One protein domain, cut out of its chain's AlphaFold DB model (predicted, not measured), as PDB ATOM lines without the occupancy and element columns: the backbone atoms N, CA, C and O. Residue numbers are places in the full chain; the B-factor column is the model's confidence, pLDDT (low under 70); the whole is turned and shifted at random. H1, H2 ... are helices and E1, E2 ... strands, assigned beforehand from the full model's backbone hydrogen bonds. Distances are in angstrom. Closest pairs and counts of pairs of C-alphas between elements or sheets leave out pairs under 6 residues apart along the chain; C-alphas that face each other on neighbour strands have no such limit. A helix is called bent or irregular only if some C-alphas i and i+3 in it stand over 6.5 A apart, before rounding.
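What this domain is: This is residues 17 to 74 of the 75 residues of an uncharacterized protein of Arcobacter anaerophilus (UniProt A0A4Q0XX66). A tiny antiparallel sheet, E1 beside E2, forms one side of a rounded body; H3 packs on E1, H2 and H4 lie farther off, and residues 51 to 62 make a long loop. The 58 printed residues, mixed in class, run H1 H2 H3 E1 H4 E2, compact with radius of gyration of the C-alphas 9.9 A, spanning 25 by 24 by 18 A.

How they stand to each other: Start at E1, residues 48 to 50, antiparallel at 152 degrees to E2, residues 70 to 73; N 49 and O 72 are 2.9 A apart, within hydrogen-bond range. H3, residues 39 to 45, comes closest to E1 at C-alphas Leu 43 and Glu 49, 5.8 A. H1, residues 19 to 25, is only just irregular, C-alphas 21 and 24 being 7.0 A apart. It only just touches H4, residues 63 to 66, with 3 pairs of C-alphas within 8 A, the closest Val 19 and Tyr 66, 6.6 A. H2, residues 27 to 31, is close but not clearly touching H4, the closest C-alphas Tyr 30 and Leu 63, 6.3 A. O i to N i+4 pairs within range are 1 of 3 in H1, 0 of 1 in H2 and 2 of 3 in H3, O i to N i+3 pairs 2 of 4 in H1 and 2 of 2 in H2; H4 is too short for an i+4 pair.

Where its parts are: Find C-alpha 19 at (16.565, 59.983, 137.857), where H1 begins its 10.5 A; E2, also 10.5 A, ends at C-alpha 73, (21.062, 53.937, 146.030). H3 is 10.2 A long.

The domain as a whole: The printed part has no cut, the E1 to H4 link is long, and no printed residue is under 70 in pLDDT.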
ATOM      1  N   THR A  17      17.265  51.809 137.988       90.69
ATOM      2  CA  THR A  17      16.571  52.987 138.515       90.69
ATOM      3  C   THR A  17      17.118  54.211 137.798       90.69
ATOM      4  O   THR A  17      18.329  54.361 137.658       90.69
ATOM      5  N   THR A  18      16.241  55.091 137.329       94.94
ATOM      6  CA  THR A  18      16.642  56.345 136.684       94.94
ATOM      7  C   THR A  18      16.326  57.547 137.560       94.94
ATOM      8  O   THR A  18      15.520  57.471 138.494       94.94
ATOM      9  N   VAL A  19      16.915  58.698 137.233       94.00
ATOM     10  CA  VAL A  19      16.565  59.983 137.857       94.00
ATOM     11  C   VAL A  19      15.049  60.188 137.812       94.00
ATOM     12  O   VAL A  19      14.448  60.524 138.831       94.00
ATOM     13  N   LYS A  20      14.398  59.910 136.675       95.00
ATOM     14  CA  LYS A  20      12.941  60.038 136.505       95.00
ATOM     15  C   LYS A  20      12.125  59.245 137.529       95.00
ATOM     16  O   LYS A  20      11.046  59.695 137.916       95.00
ATOM     17  N   ASP A  21      12.623  58.093 137.962       93.88
ATOM     18  CA  ASP A  21      11.915  57.211 138.893       93.88
ATOM     19  C   ASP A  21      11.992  57.719 140.339       93.88
ATOM     20  O   ASP A  21      11.059  57.527 141.126       93.88
ATOM     21  N   ILE A  22      13.086  58.397 140.699       93.25
ATOM     22  CA  ILE A  22      13.327  58.867 142.071       93.25
ATOM     23  C   ILE A  22      12.891  60.315 142.304       93.25
ATOM     24  O   ILE A  22      12.422  60.639 143.397       93.25
ATOM     25  N   VAL A  23      12.972  61.187 141.296       92.94
ATOM     26  CA  VAL A  23      12.694  62.626 141.445       92.94
ATOM     27  C   VAL A  23      11.275  62.987 141.894       92.94
ATOM     28  O   VAL A  23      11.145  64.009 142.568       92.94
ATOM     29  N   PRO A  24      10.198  62.205 141.646       95.00
ATOM     30  CA  PRO A  24       8.884  62.509 142.220       95.00
ATOM     31  C   PRO A  24       8.868  62.508 143.755       95.00
ATOM     32  O   PRO A  24       7.975  63.099 144.352       95.00
ATOM     33  N   LYS A  25       9.853  61.876 144.408       93.69
ATOM     34  CA  LYS A  25      10.014  61.885 145.871       93.69
ATOM     35  C   LYS A  25      10.654  63.182 146.389       93.69
ATOM     36  O   LYS A  25      10.648  63.424 147.594       93.69
ATOM     37  N   PHE A  26      11.212  64.006 145.501       93.94
ATOM     38  CA  PHE A  26      12.092  65.126 145.831       93.94
ATOM     39  C   PHE A  26      11.660  66.408 145.107       93.94
ATOM     40  O   PHE A  26      12.317  66.880 144.183       93.94
ATOM     41  N   GLU A  27      10.555  67.011 145.555       93.50
ATOM     42  CA  GLU A  27       9.961  68.197 144.908       93.50
ATOM     43  C   GLU A  27      10.929  69.384 144.750       93.50
ATOM     44  O   GLU A  27      10.830  70.152 143.794       93.50
ATOM     45  N   HIS A  28      11.901  69.525 145.655       93.56
ATOM     46  CA  HIS A  28      12.881  70.610 145.609       93.56
ATOM     47  C   HIS A  28      13.779  70.560 144.361       93.56
ATOM     48  O   HIS A  28      14.203  71.613 143.886       93.56
ATOM     49  N   LEU A  29      14.019  69.375 143.781       94.06
ATOM     50  CA  LEU A  29      14.844  69.224 142.577       94.06
ATOM     51  C   LEU A  29      14.214  69.910 141.354       94.06
ATOM     52  O   LEU A  29      14.932  70.373 140.473       94.06
ATOM     53  N   TYR A  30      12.885  70.049 141.307       94.06
ATOM     54  CA  TYR A  30      12.191  70.731 140.204       94.06
ATOM     55  C   TYR A  30      12.378  72.253 140.213       94.06
ATOM     56  O   TYR A  30      12.097  72.910 139.212       94.06
ATOM     57  N   GLN A  31      12.817  72.823 141.338       93.19
ATOM     58  CA  GLN A  31      13.008  74.267 141.505       93.19
ATOM     59  C   GLN A  31      14.477  74.690 141.341       93.19
ATOM     60  O   GLN A  31      14.782  75.881 141.395       93.19
ATOM     61  N   MET A  32      15.389  73.732 141.159       92.50
ATOM     62  CA  MET A  32      16.826  73.979 141.074       92.50
ATOM     63  C   MET A  32      17.278  74.321 139.654       92.50
ATOM     64  O   MET A  32      16.724  73.843 138.667       92.50
ATOM     65  N   ASN A  33      18.334  75.136 139.564       93.38
ATOM     66  CA  ASN A  33      19.025  75.426 138.313       93.38
ATOM     67  C   ASN A  33      20.309  74.595 138.223       93.38
ATOM     68  O   ASN A  33      21.330  74.932 138.827       93.38
ATOM     69  N   PHE A  34      20.275  73.536 137.418       93.38
ATOM     70  CA  PHE A  34      21.398  72.601 137.313       93.38
ATOM     71  C   PHE A  34      22.599  73.124 136.514       93.38
ATOM     72  O   PHE A  34      23.620  72.447 136.451       93.38
ATOM     73  N   LYS A  35      22.539  74.351 135.967       93.81
ATOM     74  CA  LYS A  35      23.730  75.054 135.449       93.81
ATOM     75  C   LYS A  35      24.613  75.620 136.555       93.81
ATOM     76  O   LYS A  35      25.779  75.905 136.311       93.81
ATOM     77  N   GLU A  36      24.053  75.805 137.744       94.12
ATOM     78  CA  GLU A  36      24.743  76.376 138.903       94.12
ATOM     79  C   GLU A  36      24.935  75.335 140.010       94.12
ATOM     80  O   GLU A  36      25.908  75.397 140.759       94.12
ATOM     81  N   ILE A  37      24.027  74.358 140.094       93.44
ATOM     82  CA  ILE A  37      24.014  73.306 141.112       93.44
ATOM     83  C   ILE A  37      24.264  71.950 140.443       93.44
ATOM     84  O   ILE A  37      23.650  71.622 139.434       93.44
ATOM     85  N   SER A  38      25.151  71.138 141.016       94.81
ATOM     86  CA  SER A  38      25.373  69.762 140.557       94.81
ATOM     87  C   SER A  38      24.208  68.875 140.994       94.81
ATOM     88  O   SER A  38      23.961  68.737 142.192       94.81
ATOM     89  N   LEU A  39      23.516  68.247 140.035       95.12
ATOM     90  CA  LEU A  39      22.445  67.294 140.338       95.12
ATOM     91  C   LEU A  39      22.985  66.107 141.142       95.12
ATOM     92  O   LEU A  39      22.381  65.733 142.142       95.12
ATOM     93  N   ASN A  40      24.137  65.554 140.749       94.81
ATOM     94  CA  ASN A  40      24.741  64.421 141.448       94.81
ATOM     95  C   ASN A  40      25.039  64.744 142.919       94.81
ATOM     96  O   ASN A  40      24.724  63.951 143.796       94.81
ATOM     97  N   ASN A  41      25.566  65.936 143.220       95.31
ATOM     98  CA  ASN A  41      25.813  66.335 144.608       95.31
ATOM     99  C   ASN A  41      24.525  66.449 145.437       95.31
ATOM    100  O   ASN A  41      24.546  66.148 146.629       95.31
ATOM    101  N   GLU A  42      23.418  66.900 144.841       95.25
ATOM    102  CA  GLU A  42      22.124  66.924 145.531       95.25
ATOM    103  C   GLU A  42      21.574  65.513 145.735       95.25
ATOM    104  O   GLU A  42      21.126  65.194 146.833       95.25
ATOM    105  N   LEU A  43      21.683  64.641 144.731       94.94
ATOM    106  CA  LEU A  43      21.278  63.242 144.849       94.94
ATOM    107  C   LEU A  43      22.079  62.502 145.925       94.94
ATOM    108  O   LEU A  43      21.478  61.778 146.716       94.94
ATOM    109  N   VAL A  44      23.387  62.750 146.052       95.12
ATOM    110  CA  VAL A  44      24.230  62.102 147.076       95.12
ATOM    111  C   VAL A  44      23.738  62.430 148.487       95.12
ATOM    112  O   VAL A  44      23.714  61.559 149.353       95.12
ATOM    113  N   LYS A  45      23.258  63.659 148.728       94.88
ATOM    114  CA  LYS A  45      22.637  64.043 150.014       94.88
ATOM    115  C   LYS A  45      21.321  63.308 150.284       94.88
ATOM    116  O   LYS A  45      20.875  63.255 151.428       94.88
ATOM    117  N   LEU A  46      20.692  62.793 149.235       94.62
ATOM    118  CA  LEU A  46      19.453  62.020 149.261       94.62
ATOM    119  C   LEU A  46      19.718  60.506 149.216       94.62
ATOM    120  O   LEU A  46      18.765  59.746 149.061       94.62
ATOM    121  N   ASN A  47      20.977  60.081 149.385       94.75
ATOM    122  CA  ASN A  47      21.449  58.697 149.279       94.75
ATOM    123  C   ASN A  47      21.278  58.089 147.880       94.75
ATOM    124  O   ASN A  47      21.021  56.897 147.753       94.75
ATOM    125  N   TYR A  48      21.430  58.896 146.832       94.81
ATOM    126  CA  TYR A  48      21.466  58.430 145.448       94.81
ATOM    127  C   TYR A  48      22.716  58.942 144.731       94.81
ATOM    128  O   TYR A  48      23.161  60.057 144.976       94.81
ATOM    129  N   GLU A  49      23.268  58.180 143.798       94.56
ATOM    130  CA  GLU A  49      24.342  58.652 142.917       94.56
ATOM    131  C   GLU A  49      24.025  58.373 141.457       94.56
ATOM    132  O   GLU A  49      23.426  57.354 141.129       94.56
ATOM    133  N   ILE A  50      24.424  59.279 140.566       94.56
ATOM    134  CA  ILE A  50      24.322  59.063 139.122       94.56
ATOM    135  C   ILE A  50      25.487  58.183 138.677       94.56
ATOM    136  O   ILE A  50      26.650  58.555 138.838       94.56
ATOM    137  N   ILE A  51      25.169  57.048 138.053       93.75
ATOM    138  CA  ILE A  51      26.154  56.066 137.569       93.75
ATOM    139  C   ILE A  51      26.370  56.130 136.047       93.75
ATOM    140  O   ILE A  51      27.340  55.571 135.525       93.75
ATOM    141  N   SER A  52      25.500  56.848 135.327       92.81
ATOM    142  CA  SER A  52      25.635  57.126 133.893       92.81
ATOM    143  C   SER A  52      26.966  57.816 133.570       92.81
ATOM    144  O   SER A  52      27.231  58.932 134.012       92.81
ATOM    145  N   LYS A  53      27.805  57.195 132.733       90.50
ATOM    146  CA  LYS A  53      29.146  57.715 132.372       90.50
ATOM    147  C   LYS A  53      29.095  58.984 131.527       90.50
ATOM    148  O   LYS A  53      30.052  59.753 131.471       90.50
ATOM    149  N   GLU A  54      28.002  59.154 130.807       92.44
ATOM    150  CA  GLU A  54      27.691  60.299 129.969       92.44
ATOM    151  C   GLU A  54      27.245  61.526 130.780       92.44
ATOM    152  O   GLU A  54      27.230  62.633 130.231       92.44
ATOM    153  N   TYR A  55      26.926  61.348 132.069       92.31
ATOM    154  CA  TYR A  55      26.560  62.440 132.959       92.31
ATOM    155  C   TYR A  55      27.694  63.459 133.072       92.31
ATOM    156  O   TYR A  55      28.872  63.127 133.229       92.31
ATOM    157  N   LYS A  56      27.318  64.734 133.013       92.44
ATOM    158  CA  LYS A  56      28.210  65.872 133.216       92.44
ATOM    159  C   LYS A  56      27.469  66.951 133.988       92.44
ATOM    160  O   LYS A  56      26.351  67.330 133.626       92.44
ATOM    161  N   ASP A  57      28.124  67.469 135.016       92.94
ATOM    162  CA  ASP A  57      27.605  68.596 135.780       92.94
ATOM    163  C   ASP A  57      27.462  69.849 134.908       92.94
ATOM    164  O   ASP A  57      28.213  70.058 133.951       92.94
ATOM    165  N   PHE A  58      26.502  70.701 135.272       93.44
ATOM    166  CA  PHE A  58      26.332  72.047 134.716       93.44
ATOM    167  C   PHE A  58      25.958  72.115 133.226       93.44
ATOM    168  O   PHE A  58      26.021  73.182 132.612       93.44
ATOM    169  N   MET A  59      25.533  70.993 132.635       90.12
ATOM    170  CA  MET A  59      25.183  70.904 131.211       90.12
ATOM    171  C   MET A  59      23.764  71.373 130.883       90.12
ATOM    172  O   MET A  59      23.543  71.923 129.803       90.12
ATOM    173  N   SER A  60      22.807  71.188 131.791       89.19
ATOM    174  CA  SER A  60      21.437  71.670 131.633       89.19
ATOM    175  C   SER A  60      20.987  72.443 132.866       89.19
ATOM    176  O   SER A  60      21.503  72.247 133.954       89.19
ATOM    177  N   SER A  61      20.029  73.351 132.687       88.25
ATOM    178  CA  SER A  61      19.326  74.016 133.785       88.25
ATOM    179  C   SER A  61      18.103  73.237 134.269       88.25
ATOM    180  O   SER A  61      17.613  73.530 135.351       88.25
ATOM    181  N   SER A  62      17.584  72.292 133.477       90.94
ATOM    182  CA  SER A  62      16.317  71.601 133.736       90.94
ATOM    183  C   SER A  62      16.545  70.168 134.196       90.94
ATOM    184  O   SER A  62      17.315  69.436 133.580       90.94
ATOM    185  N   LEU A  63      15.807  69.740 135.225       92.81
ATOM    186  CA  LEU A  63      15.827  68.356 135.708       92.81
ATOM    187  C   LEU A  63      15.426  67.350 134.618       92.81
ATOM    188  O   LEU A  63      15.927  66.231 134.597       92.81
ATOM    189  N   ALA A  64      14.538  67.756 133.703       93.62
ATOM    190  CA  ALA A  64      14.012  66.887 132.654       93.62
ATOM    191  C   ALA A  64      15.102  66.345 131.718       93.62
ATOM    192  O   ALA A  64      14.985  65.221 131.243       93.62
ATOM    193  N   ASP A  65      16.176  67.109 131.506       93.62
ATOM    194  CA  ASP A  65      17.300  66.687 130.662       93.62
ATOM    195  C   ASP A  65      18.178  65.621 131.337       93.62
ATOM    196  O   ASP A  65      19.051  65.042 130.696       93.62
ATOM    197  N   TYR A  66      17.945  65.358 132.627       94.25
ATOM    198  CA  TYR A  66      18.658  64.357 133.413       94.25
ATOM    199  C   TYR A  66      17.841  63.085 133.676       94.25
ATOM    200  O   TYR A  66      18.361  62.151 134.274       94.25
ATOM    201  N   TYR A  67      16.577  63.029 133.247       94.94
ATOM    202  CA  TYR A  67      15.641  61.949 133.584       94.94
ATOM    203  C   TYR A  67      16.078  60.555 133.153       94.94
ATOM    204  O   TYR A  67      15.789  59.603 133.874       94.94
ATOM    205  N   ASP A  68      16.767  60.450 132.021       94.31
ATOM    206  CA  ASP A  68      17.184  59.166 131.463       94.31
ATOM    207  C   ASP A  68      18.504  58.659 132.064       94.31
ATOM    208  O   ASP A  68      18.930  57.552 131.739       94.31
ATOM    209  N   PHE A  69      19.160  59.435 132.939       95.00
ATOM    210  CA  PHE A  69      20.376  58.971 133.599       95.00
ATOM    211  C   PHE A  69      20.065  57.936 134.674       95.00
ATOM    212  O   PHE A  69      19.120  58.073 135.458       95.00
ATOM    213  N   GLU A  70      20.908  56.914 134.712       94.75
ATOM    214  CA  GLU A  70      20.841  55.831 135.677       94.75
ATOM    215  C   GLU A  70      21.370  56.305 137.032       94.75
ATOM    216  O   GLU A  70      22.370  57.031 137.110       94.75
ATOM    217  N   VAL A  71      20.702  55.872 138.097       94.62
ATOM    218  CA  VAL A  71      21.078  56.153 139.480       94.62
ATOM    219  C   VAL A  71      21.150  54.871 140.294       94.62
ATOM    220  O   VAL A  71      20.406  53.923 140.037       94.62
ATOM    221  N   ASP A  72      22.005  54.876 141.308       93.38
ATOM    222  CA  ASP A  72      22.072  53.831 142.329       93.38
ATOM    223  C   ASP A  72      21.784  54.411 143.719       93.38
ATOM    224  O   ASP A  72      21.952  55.612 143.949       93.38
ATOM    225  N   GLU A  73      21.308  53.569 144.633       92.12
ATOM    226  CA  GLU A  73      21.062  53.937 146.030       92.12
ATOM    227  C   GLU A  73      22.315  53.663 146.872       92.12
ATOM    228  O   GLU A  73      22.873  52.566 146.860       92.12
ATOM    229  N   ILE A  74      22.749  54.662 147.635       89.38
ATOM    230  CA  ILE A  74      23.910  54.566 148.520       89.38
ATOM    231  C   ILE A  74      23.454  53.952 149.853       89.38
ATOM    232  O   ILE A  74      22.631  54.542 150.556       89.38
TER     233      ILE A  74